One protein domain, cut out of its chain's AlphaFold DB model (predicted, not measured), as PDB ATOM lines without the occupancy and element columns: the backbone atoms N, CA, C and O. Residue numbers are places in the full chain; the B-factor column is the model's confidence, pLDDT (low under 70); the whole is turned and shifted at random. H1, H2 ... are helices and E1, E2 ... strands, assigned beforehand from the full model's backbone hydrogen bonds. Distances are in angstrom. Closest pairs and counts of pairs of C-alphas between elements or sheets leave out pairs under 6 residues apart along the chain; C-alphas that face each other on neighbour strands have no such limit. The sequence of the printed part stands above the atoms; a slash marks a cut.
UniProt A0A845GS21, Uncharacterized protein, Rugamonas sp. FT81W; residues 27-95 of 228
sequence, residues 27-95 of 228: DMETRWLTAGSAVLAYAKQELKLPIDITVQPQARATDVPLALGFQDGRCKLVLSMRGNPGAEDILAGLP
ATOM      1  N   ASP A  27      -0.832 -49.656 -22.594       95.62
ATOM      2  CA  ASP A  27      -1.468 -50.234 -21.404       95.62
ATOM      3  C   ASP A  27      -1.690 -49.177 -20.315       95.62
ATOM      4  O   ASP A  27      -2.712 -49.194 -19.635       95.62
ATOM      5  N   MET A  28      -0.756 -48.229 -20.157       96.00
ATOM      6  CA  MET A  28      -0.884 -47.143 -19.182       96.00
ATOM      7  C   MET A  28      -2.039 -46.207 -19.542       96.00
ATOM      8  O   MET A  28      -2.912 -45.975 -18.708       96.00
ATOM      9  N   GLU A  29      -2.103 -45.751 -20.795       97.06
ATOM     10  CA  GLU A  29      -3.208 -44.914 -21.288       97.06
ATOM     11  C   GLU A  29      -4.555 -45.617 -21.116       97.06
ATOM     12  O   GLU A  29      -5.516 -45.021 -20.631       97.06
ATOM     13  N   THR A  30      -4.615 -46.906 -21.450       97.25
ATOM     14  CA  THR A  30      -5.827 -47.716 -21.302       97.25
ATOM     15  C   THR A  30      -6.252 -47.819 -19.840       97.25
ATOM     16  O   THR A  30      -7.428 -47.611 -19.538       97.25
ATOM     17  N   ARG A  31      -5.321 -48.084 -18.911       97.00
ATOM     18  CA  ARG A  31      -5.621 -48.135 -17.468       97.00
ATOM     19  C   ARG A  31      -6.156 -46.803 -16.954       97.00
ATOM     20  O   ARG A  31      -7.168 -46.796 -16.259       97.00
ATOM     21  N   TRP A  32      -5.522 -45.691 -17.317       97.94
ATOM     22  CA  TRP A  32      -5.937 -44.367 -16.853       97.94
ATOM     23  C   TRP A  32      -7.302 -43.954 -17.399       97.94
ATOM     24  O   TRP A  32      -8.155 -43.482 -16.648       97.94
ATOM     25  N   LEU A  33      -7.549 -44.186 -18.691       97.94
ATOM     26  CA  LEU A  33      -8.851 -43.909 -19.300       97.94
ATOM     27  C   LEU A  33      -9.952 -44.811 -18.741       97.94
ATOM     28  O   LEU A  33     -11.081 -44.357 -18.568       97.94
ATOM     29  N   THR A  34      -9.626 -46.066 -18.427       98.44
ATOM     30  CA  THR A  34     -10.561 -46.992 -17.781       98.44
ATOM     31  C   THR A  34     -10.911 -46.512 -16.374       98.44
ATOM     32  O   THR A  34     -12.093 -46.423 -16.045       98.44
ATOM     33  N   ALA A  35      -9.912 -46.137 -15.571       98.56
ATOM     34  CA  ALA A  35     -10.113 -45.623 -14.218       98.56
ATOM     35  C   ALA A  35     -10.947 -44.327 -14.198       98.56
ATOM     36  O   ALA A  35     -11.870 -44.194 -13.407       98.56
ATOM     37  N   GLY A  36     -10.704 -43.402 -15.130       98.50
ATOM     38  CA  GLY A  36     -11.480 -42.163 -15.259       98.50
ATOM     39  C   GLY A  36     -12.820 -42.288 -15.992       98.50
ATOM     40  O   GLY A  36     -13.519 -41.288 -16.170       98.50
ATOM     41  N   SER A  37     -13.183 -43.477 -16.476       98.44
ATOM     42  CA  SER A  37     -14.275 -43.643 -17.444       98.44
ATOM     43  C   SER A  37     -15.635 -43.173 -16.920       98.44
ATOM     44  O   SER A  37     -16.384 -42.547 -17.670       98.44
ATOM     45  N   ALA A  38     -15.939 -43.404 -15.640       98.56
ATOM     46  CA  ALA A  38     -17.195 -42.979 -15.026       98.56
ATOM     47  C   ALA A  38     -17.336 -41.447 -15.001       98.56
ATOM     48  O   ALA A  38     -18.397 -40.914 -15.336       98.56
ATOM     49  N   VAL A  39     -16.252 -40.743 -14.666       98.69
ATOM     50  CA  VAL A  39     -16.189 -39.276 -14.675       98.69
ATOM     51  C   VAL A  39     -16.346 -38.747 -16.102       98.69
ATOM     52  O   VAL A  39     -17.131 -37.831 -16.350       98.69
ATOM     53  N   LEU A  40     -15.636 -39.341 -17.065       98.62
ATOM     54  CA  LEU A  40     -15.701 -38.941 -18.473       98.62
ATOM     55  C   LEU A  40     -17.087 -39.175 -19.077       98.62
ATOM     56  O   LEU A  40     -17.567 -38.347 -19.854       98.62
ATOM     57  N   ALA A  41     -17.735 -40.285 -18.721       98.56
ATOM     58  CA  ALA A  41     -19.104 -40.575 -19.116       98.56
ATOM     59  C   ALA A  41     -20.053 -39.515 -18.551       98.56
ATOM     60  O   ALA A  41     -20.780 -38.900 -19.324       98.56
ATOM     61  N   TYR A  42     -19.972 -39.215 -17.251       98.44
ATOM     62  CA  TYR A  42     -20.756 -38.149 -16.622       98.44
ATOM     63  C   TYR A  42     -20.554 -36.793 -17.317       98.44
ATOM     64  O   TYR A  42     -21.517 -36.134 -17.712       98.44
ATOM     65  N   ALA A  43     -19.301 -36.410 -17.565       98.19
ATOM     66  CA  ALA A  43     -18.964 -35.144 -18.198       98.19
ATOM     67  C   ALA A  43     -19.522 -35.013 -19.626       98.19
ATOM     68  O   ALA A  43     -20.033 -33.960 -20.008       98.19
ATOM     69  N   LYS A  44     -19.461 -36.085 -20.424       97.94
ATOM     70  CA  LYS A  44     -19.943 -36.077 -21.815       97.94
ATOM     71  C   LYS A  44     -21.450 -36.287 -21.929       97.94
ATOM     72  O   LYS A  44     -22.082 -35.713 -22.812       97.94
ATOM     73  N   GLN A  45     -22.020 -37.148 -21.094       97.69
ATOM     74  CA  GLN A  45     -23.392 -37.625 -21.247       97.69
ATOM     75  C   GLN A  45     -24.375 -36.797 -20.432       97.69
ATOM     76  O   GLN A  45     -25.407 -36.429 -20.986       97.69
ATOM     77  N   GLU A  46     -24.044 -36.445 -19.194       96.62
ATOM     78  CA  GLU A  46     -24.954 -35.693 -18.324       96.62
ATOM     79  C   GLU A  46     -24.727 -34.190 -18.463       96.62
ATOM     80  O   GLU A  46     -25.655 -33.435 -18.730       96.62
ATOM     81  N   LEU A  47     -23.468 -33.752 -18.373       96.81
ATOM     82  CA  LEU A  47     -23.134 -32.324 -18.425       96.81
ATOM     83  C   LEU A  47     -23.013 -31.769 -19.848       96.81
ATOM     84  O   LEU A  47     -22.991 -30.554 -20.029       96.81
ATOM     85  N   LYS A  48     -22.878 -32.650 -20.849       97.62
ATOM     86  CA  LYS A  48     -22.615 -32.293 -22.255       97.62
ATOM     87  C   LYS A  48     -21.408 -31.356 -22.427       97.62
ATOM     88  O   LYS A  48     -21.407 -30.502 -23.313       97.62
ATOM     89  N   LEU A  49     -20.372 -31.512 -21.598       97.75
ATOM     90  CA  LEU A  49     -19.178 -30.668 -21.669       97.75
ATOM     91  C   LEU A  49     -18.418 -30.880 -22.993       97.75
ATOM     92  O   LEU A  49     -18.332 -32.014 -23.483       97.75
ATOM     93  N   PRO A  50     -17.806 -29.824 -23.560       97.06
ATOM     94  CA  PRO A  50     -17.087 -29.886 -24.830       97.06
ATOM     95  C   PRO A  50     -15.676 -30.477 -24.657       97.06
ATOM     96  O   PRO A  50     -14.678 -29.801 -24.898       97.06
ATOM     97  N   ILE A  51     -15.582 -31.734 -24.214       97.31
ATOM     98  CA  ILE A  51     -14.311 -32.397 -23.887       97.31
ATOM     99  C   ILE A  51     -13.842 -33.301 -25.021       97.31
ATOM    100  O   ILE A  51     -14.520 -34.266 -25.391       97.31
ATOM    101  N   ASP A  52     -12.616 -33.059 -25.469       96.81
ATOM    102  CA  ASP A  52     -11.833 -33.988 -26.275       96.81
ATOM    103  C   ASP A  52     -10.753 -34.649 -25.424       96.81
ATOM    104  O   ASP A  52     -10.204 -34.034 -24.512       96.81
ATOM    105  N   ILE A  53     -10.431 -35.899 -25.745       96.38
ATOM    106  CA  ILE A  53      -9.346 -36.644 -25.106       96.38
ATOM    107  C   ILE A  53      -8.231 -36.781 -26.135       96.38
ATOM    108  O   ILE A  53      -8.470 -37.280 -27.236       96.38
ATOM    109  N   THR A  54      -7.029 -36.354 -25.771       93.94
ATOM    110  CA  THR A  54      -5.854 -36.378 -26.640       93.94
ATOM    111  C   THR A  54      -4.739 -37.137 -25.946       93.94
ATOM    112  O   THR A  54      -4.408 -36.853 -24.801       93.94
ATOM    113  N   VAL A  55      -4.111 -38.071 -26.652       94.81
ATOM    114  CA  VAL A  55      -2.871 -38.700 -26.193       94.81
ATOM    115  C   VAL A  55      -1.702 -38.014 -26.879       94.81
ATOM    116  O   VAL A  55      -1.644 -37.951 -28.110       94.81
ATOM    117  N   GLN A  56      -0.771 -37.490 -26.091       92.25
ATOM    118  CA  GLN A  56       0.432 -36.865 -26.613       92.25
ATOM    119  C   GLN A  56       1.406 -37.953 -27.098       92.25
ATOM    120  O   GLN A  56       1.688 -38.896 -26.358       92.25
ATOM    121  N   PRO A  57       1.952 -37.849 -28.325       91.69
ATOM    122  CA  PRO A  57       2.849 -38.872 -28.863       91.69
ATOM    123  C   PRO A  57       4.163 -38.981 -28.078       91.69
ATOM    124  O   PRO A  57       4.736 -40.063 -28.014       91.69
ATOM    125  N   GLN A  58       4.617 -37.872 -27.491       92.38
ATOM    126  CA  GLN A  58       5.833 -37.769 -26.689       92.38
ATOM    127  C   GLN A  58       5.665 -36.641 -25.667       92.38
ATOM    128  O   GLN A  58       5.428 -35.494 -26.058       92.38
ATOM    129  N   ALA A  59       5.804 -36.952 -24.380       92.31
ATOM    130  CA  ALA A  59       5.778 -35.960 -23.311       92.31
ATOM    131  C   ALA A  59       7.007 -35.036 -23.350       92.31
ATOM    132  O   ALA A  59       8.100 -35.438 -23.769       92.31
ATOM    133  N   ARG A  60       6.826 -33.796 -22.895       91.56
ATOM    134  CA  ARG A  60       7.903 -32.844 -22.592       91.56
ATOM    135  C   ARG A  60       8.414 -33.082 -21.173       91.56
ATOM    136  O   ARG A  60       7.749 -33.711 -20.359       91.56
ATOM    137  N   ALA A  61       9.585 -32.527 -20.865       85.12
ATOM    138  CA  ALA A  61      10.276 -32.756 -19.594       85.12
ATOM    139  C   ALA A  61       9.466 -32.379 -18.337       85.12
ATOM    140  O   ALA A  61       9.748 -32.899 -17.264       85.12
ATOM    141  N   THR A  62       8.491 -31.475 -18.457       84.31
ATOM    142  CA  THR A  62       7.677 -30.972 -17.339       84.31
ATOM    143  C   THR A  62       6.196 -31.326 -17.470       84.31
ATOM    144  O   THR A  62       5.386 -30.789 -16.718       84.31
ATOM    145  N   ASP A  63       5.821 -32.159 -18.445       89.69
ATOM    146  CA  ASP A  63       4.420 -32.540 -18.620       89.69
ATOM    147  C   ASP A  63       4.004 -33.491 -17.486       89.69
ATOM    148  O   ASP A  63       4.651 -34.507 -17.216       89.69
ATOM    149  N   VAL A  64       2.895 -33.159 -16.830       91.38
ATOM    150  CA  VAL A  64       2.202 -34.053 -15.895       91.38
ATOM    151  C   VAL A  64       1.457 -35.147 -16.676       91.38
ATOM    152  O   VAL A  64       1.121 -34.939 -17.842       91.38
ATOM    153  N   PRO A  65       1.185 -36.327 -16.085       92.69
ATOM    154  CA  PRO A  65       0.572 -37.449 -16.810       92.69
ATOM    155  C   PRO A  65      -0.805 -37.148 -17.401       92.69
ATOM    156  O   PRO A  65      -1.168 -37.722 -18.429       92.69
ATOM    157  N   LEU A  66      -1.556 -36.268 -16.744       95.62
ATOM    158  CA  LEU A  66      -2.885 -35.838 -17.131       95.62
ATOM    159  C   LEU A  66      -2.990 -34.333 -16.891       95.62
ATOM    160  O   LEU A  66      -2.634 -33.872 -15.809       95.62
ATOM    161  N   ALA A  67      -3.455 -33.590 -17.888       93.94
ATOM    162  CA  ALA A  67      -3.689 -32.154 -17.786       93.94
ATOM    163  C   ALA A  67      -4.891 -31.739 -18.633       93.94
ATOM    164  O   ALA A  67      -5.227 -32.404 -19.619       93.94
ATOM    165  N   LEU A  68      -5.484 -30.593 -18.309       96.06
ATOM    166  CA  LEU A  68      -6.478 -29.949 -19.153       96.06
ATOM    167  C   LEU A  68      -5.909 -28.732 -19.890       96.06
ATOM    168  O   LEU A  68      -5.366 -27.805 -19.293       96.06
ATOM    169  N   GLY A  69      -6.084 -28.712 -21.208       93.50
ATOM    170  CA  GLY A  69      -5.899 -27.527 -22.042       93.50
ATOM    171  C   GLY A  69      -7.232 -26.955 -22.518       93.50
ATOM    172  O   GLY A  69      -8.245 -27.655 -22.559       93.50
ATOM    173  N   PHE A  70      -7.223 -25.698 -22.954       94.25
ATOM    174  CA  PHE A  70      -8.389 -25.038 -23.538       94.25
ATOM    175  C   PHE A  70      -8.072 -24.545 -24.942       94.25
ATOM    176  O   PHE A  70      -7.061 -23.877 -25.155       94.25
ATOM    177  N   GLN A  71      -8.931 -24.874 -25.902       92.12
ATOM    178  CA  GLN A  71      -8.758 -24.462 -27.289       92.12
ATOM    179  C   GLN A  71     -10.118 -24.339 -27.978       92.12
ATOM    180  O   GLN A  71     -10.904 -25.285 -27.962       92.12
ATOM    181  N   ASP A  72     -10.379 -23.186 -28.598       89.81
ATOM    182  CA  ASP A  72     -11.573 -22.926 -29.415       89.81
ATOM    183  C   ASP A  72     -12.897 -23.248 -28.691       89.81
ATOM    184  O   ASP A  72     -13.806 -23.861 -29.249       89.81
ATOM    185  N   GLY A  73     -12.991 -22.880 -27.405       88.56
ATOM    186  CA  GLY A  73     -14.171 -23.142 -26.570       88.56
ATOM    187  C   GLY A  73     -14.326 -24.601 -26.122       88.56
ATOM    188  O   GLY A  73     -15.358 -24.967 -25.562       88.56
ATOM    189  N   ARG A  74     -13.315 -25.446 -26.354       95.94
ATOM    190  CA  ARG A  74     -13.294 -26.863 -25.971       95.94
ATOM    191  C   ARG A  74     -12.220 -27.140 -24.931       95.94
ATOM    192  O   ARG A  74     -11.164 -26.508 -24.918       95.94
ATOM    193  N   CYS A  75     -12.472 -28.146 -24.108       97.75
ATOM    194  CA  CYS A  75     -11.506 -28.683 -23.164       97.75
ATOM    195  C   CYS A  75     -10.752 -29.849 -23.811       97.75
ATOM    196  O   CYS A  75     -11.361 -30.734 -24.411       97.75
ATOM    197  N   LYS A  76      -9.430 -29.876 -23.677       97.44
ATOM    198  CA  LYS A  76      -8.555 -30.950 -24.152       97.44
ATOM    199  C   LYS A  76      -7.982 -31.668 -22.940       97.44
ATOM    200  O   LYS A  76      -7.080 -31.141 -22.303       97.44
ATOM    201  N   LEU A  77      -8.500 -32.848 -22.621       97.75
ATOM    202  CA  LEU A  77      -7.893 -33.717 -21.621       97.75
ATOM    203  C   LEU A  77      -6.698 -34.421 -22.265       97.75
ATOM    204  O   LEU A  77      -6.874 -35.279 -23.134       97.75
ATOM    205  N   VAL A  78      -5.493 -34.013 -21.888       96.94
ATOM    206  CA  VAL A  78      -4.238 -34.463 -22.490       96.94
ATOM    207  C   VAL A  78      -3.593 -35.522 -21.606       96.94
ATOM    208  O   VAL A  78      -3.361 -35.284 -20.425       96.94
ATOM    209  N   LEU A  79      -3.294 -36.683 -22.189       97.56
ATOM    210  CA  LEU A  79      -2.515 -37.746 -21.562       97.56
ATOM    211  C   LEU A  79      -1.073 -37.673 -22.071       97.56
ATOM    212  O   LEU A  79      -0.822 -37.915 -23.255       97.56
ATOM    213  N   SER A  80      -0.127 -37.402 -21.174       96.38
ATOM    214  CA  SER A  80       1.297 -37.216 -21.495       96.38
ATOM    215  C   SER A  80       2.149 -38.321 -20.869       96.38
ATOM    216  O   SER A  80       3.059 -38.075 -20.082       96.38
ATOM    217  N   MET A  81       1.822 -39.571 -21.215       95.69
ATOM    218  CA  MET A  81       2.431 -40.780 -20.636       95.69
ATOM    219  C   MET A  81       3.607 -41.320 -21.462       95.69
ATOM    220  O   MET A  81       4.561 -41.880 -20.923       95.69
ATOM    221  N   ARG A  82       3.570 -41.155 -22.789       95.38
ATOM    222  CA  ARG A  82       4.582 -41.717 -23.695       95.38
ATOM    223  C   ARG A  82       5.923 -41.020 -23.510       95.38
ATOM    224  O   ARG A  82       6.032 -39.809 -23.703       95.38
ATOM    225  N   GLY A  83       6.936 -41.801 -23.139       92.94
ATOM    226  CA  GLY A  83       8.275 -41.288 -22.858       92.94
ATOM    227  C   GLY A  83       8.351 -40.406 -21.606       92.94
ATOM    228  O   GLY A  83       9.337 -39.689 -21.460       92.94
ATOM    229  N   ASN A  84       7.340 -40.448 -20.728       94.62
ATOM    230  CA  ASN A  84       7.337 -39.737 -19.454       94.62
ATOM    231  C   ASN A  84       7.720 -40.698 -18.313       94.62
ATOM    232  O   ASN A  84       6.878 -41.494 -17.889       94.62
ATOM    233  N   PRO A  85       8.964 -40.650 -17.802       91.94
ATOM    234  CA  PRO A  85       9.385 -41.528 -16.714       91.94
ATOM    235  C   PRO A  85       8.653 -41.245 -15.392       91.94
ATOM    236  O   PRO A  85       8.581 -42.146 -14.567       91.94
ATOM    237  N   GLY A  86       8.097 -40.040 -15.210       91.50
ATOM    238  CA  GLY A  86       7.392 -39.627 -13.993       91.50
ATOM    239  C   GLY A  86       5.865 -39.724 -14.073       91.50
ATOM    240  O   GLY A  86       5.167 -39.212 -13.200       91.50
ATOM    241  N   ALA A  87       5.310 -40.360 -15.113       92.56
ATOM    242  CA  ALA A  87       3.862 -40.389 -15.347       92.56
ATOM    243  C   ALA A  87       3.048 -41.019 -14.198       92.56
ATOM    244  O   ALA A  87       1.877 -40.700 -14.022       92.56
ATOM    245  N   GLU A  88       3.643 -41.911 -13.408       93.88
ATOM    246  CA  GLU A  88       2.968 -42.547 -12.270       93.88
ATOM    247  C   GLU A  88       3.573 -42.142 -10.911       93.88
ATOM    248  O   GLU A  88       3.189 -42.709  -9.889       93.88
ATOM    249  N   ASP A  89       4.452 -41.130 -10.855       93.62
ATOM    250  CA  ASP A  89       5.120 -40.706  -9.609       93.62
ATOM    251  C   ASP A  89       4.122 -40.240  -8.542       93.62
ATOM    252  O   ASP A  89       4.287 -40.527  -7.358       93.62
ATOM    253  N   ILE A  90       3.029 -39.587  -8.951       92.19
ATOM    254  CA  ILE A  90       1.961 -39.154  -8.033       92.19
ATOM    255  C   ILE A  90       1.222 -40.334  -7.371       92.19
ATOM    256  O   ILE A  90       0.587 -40.181  -6.325       92.19
ATOM    257  N   LEU A  91       1.318 -41.524  -7.974       95.19
ATOM    258  CA  LEU A  91       0.750 -42.776  -7.477       95.19
ATOM    259  C   LEU A  91       1.800 -43.637  -6.754       95.19
ATOM    260  O   LEU A  91       1.490 -44.749  -6.315       95.19
ATOM    261  N   ALA A  92       3.045 -43.161  -6.642       92.00
ATOM    262  CA  ALA A  92       4.115 -43.892  -5.983       92.00
ATOM    263  C   ALA A  92       3.775 -44.144  -4.505       92.00
ATOM    264  O   ALA A  92       3.248 -43.285  -3.800       92.00
ATOM    265  N   GLY A  93       4.065 -45.356  -4.032       89.88
ATOM    266  CA  GLY A  93       3.746 -45.780  -2.666       89.88
ATOM    267  C   GLY A  93       2.290 -46.200  -2.440       89.88
ATOM    268  O   GLY A  93       2.003 -46.775  -1.392       89.88
ATOM    269  N   LEU A  94       1.386 -45.996  -3.408       95.44
ATOM    270  CA  LEU A  94       0.019 -46.508  -3.314       95.44
ATOM    271  C   LEU A  94      -0.049 -48.003  -3.671       95.44
ATOM    272  O   LEU A  94       0.526 -48.415  -4.699       95.44
ATOM    273  N   PRO A  95      -0.804 -48.806  -2.893       95.56
ATOM    274  CA  PRO A  95      -1.185 -50.159  -3.284       95.56
ATOM    275  C   PRO A  95      -1.878 -50.164  -4.648       95.56
ATOM    276  O   PRO A  95      -2.605 -49.226  -4.989       95.56
TER     277      PRO A  95
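AT A GLANCE: This is residues 27 to 95 of the 228 residues of an uncharacterized protein of Rugamonas sp. FT81W (UniProt A0A845GS21). Picture a twisted wall of three strands, with two short helices, H1 and H2, making a corner and only grazing it, and a tail, residues 80 to 95, with no named element. The 69 printed residues run H1 H2 E1 E2 E3; the sheet, E1 E3 E2, is mixed, and so is the class. The whole is only just compact, close to loose: radius of gyration of the C-alphas 12.9 A, spans 34 by 29 by 17 A.

HOW THE PARTS SIT: Start at H1, residues 27 to 35; H2, residues 37 to 45, meets it only through their tight link. E1, residues 51 to 55, is parallel to E3, residues 74 to 79, at 28 degrees; N 52 and O 75 are 2.8 A apart, within hydrogen-bond range. E2, residues 66 to 71, forms an antiparallel hairpin with E3; N 69 and O 76 are 2.8 A apart. The closest C-alphas of H1 and E3, Glu 29 and Leu 79, are 7.2 A apart; those of H2 and E1, Lys 44 and Ile 51, 7.0 A. In H1 and H2 every O i to N i+4 pair is within hydrogen-bond range.

IN THESE COORDINATES: Find C-alpha 27 at (-1.468, -50.234, -21.404), where H1 begins its 12.2 A; H2 spans 11.6 A, E1 13.3 A, E2 16.3 A. E3 runs 15.9 A to C-alpha 79 at (-2.515, -37.746, -21.562).

THE WHOLE: The two farthest C-alphas, Asp 72 and Pro 95, are 39.1 A apart. The printed part has no cut, no link between named elements is long, and no printed residue is under 70 in pLDDT.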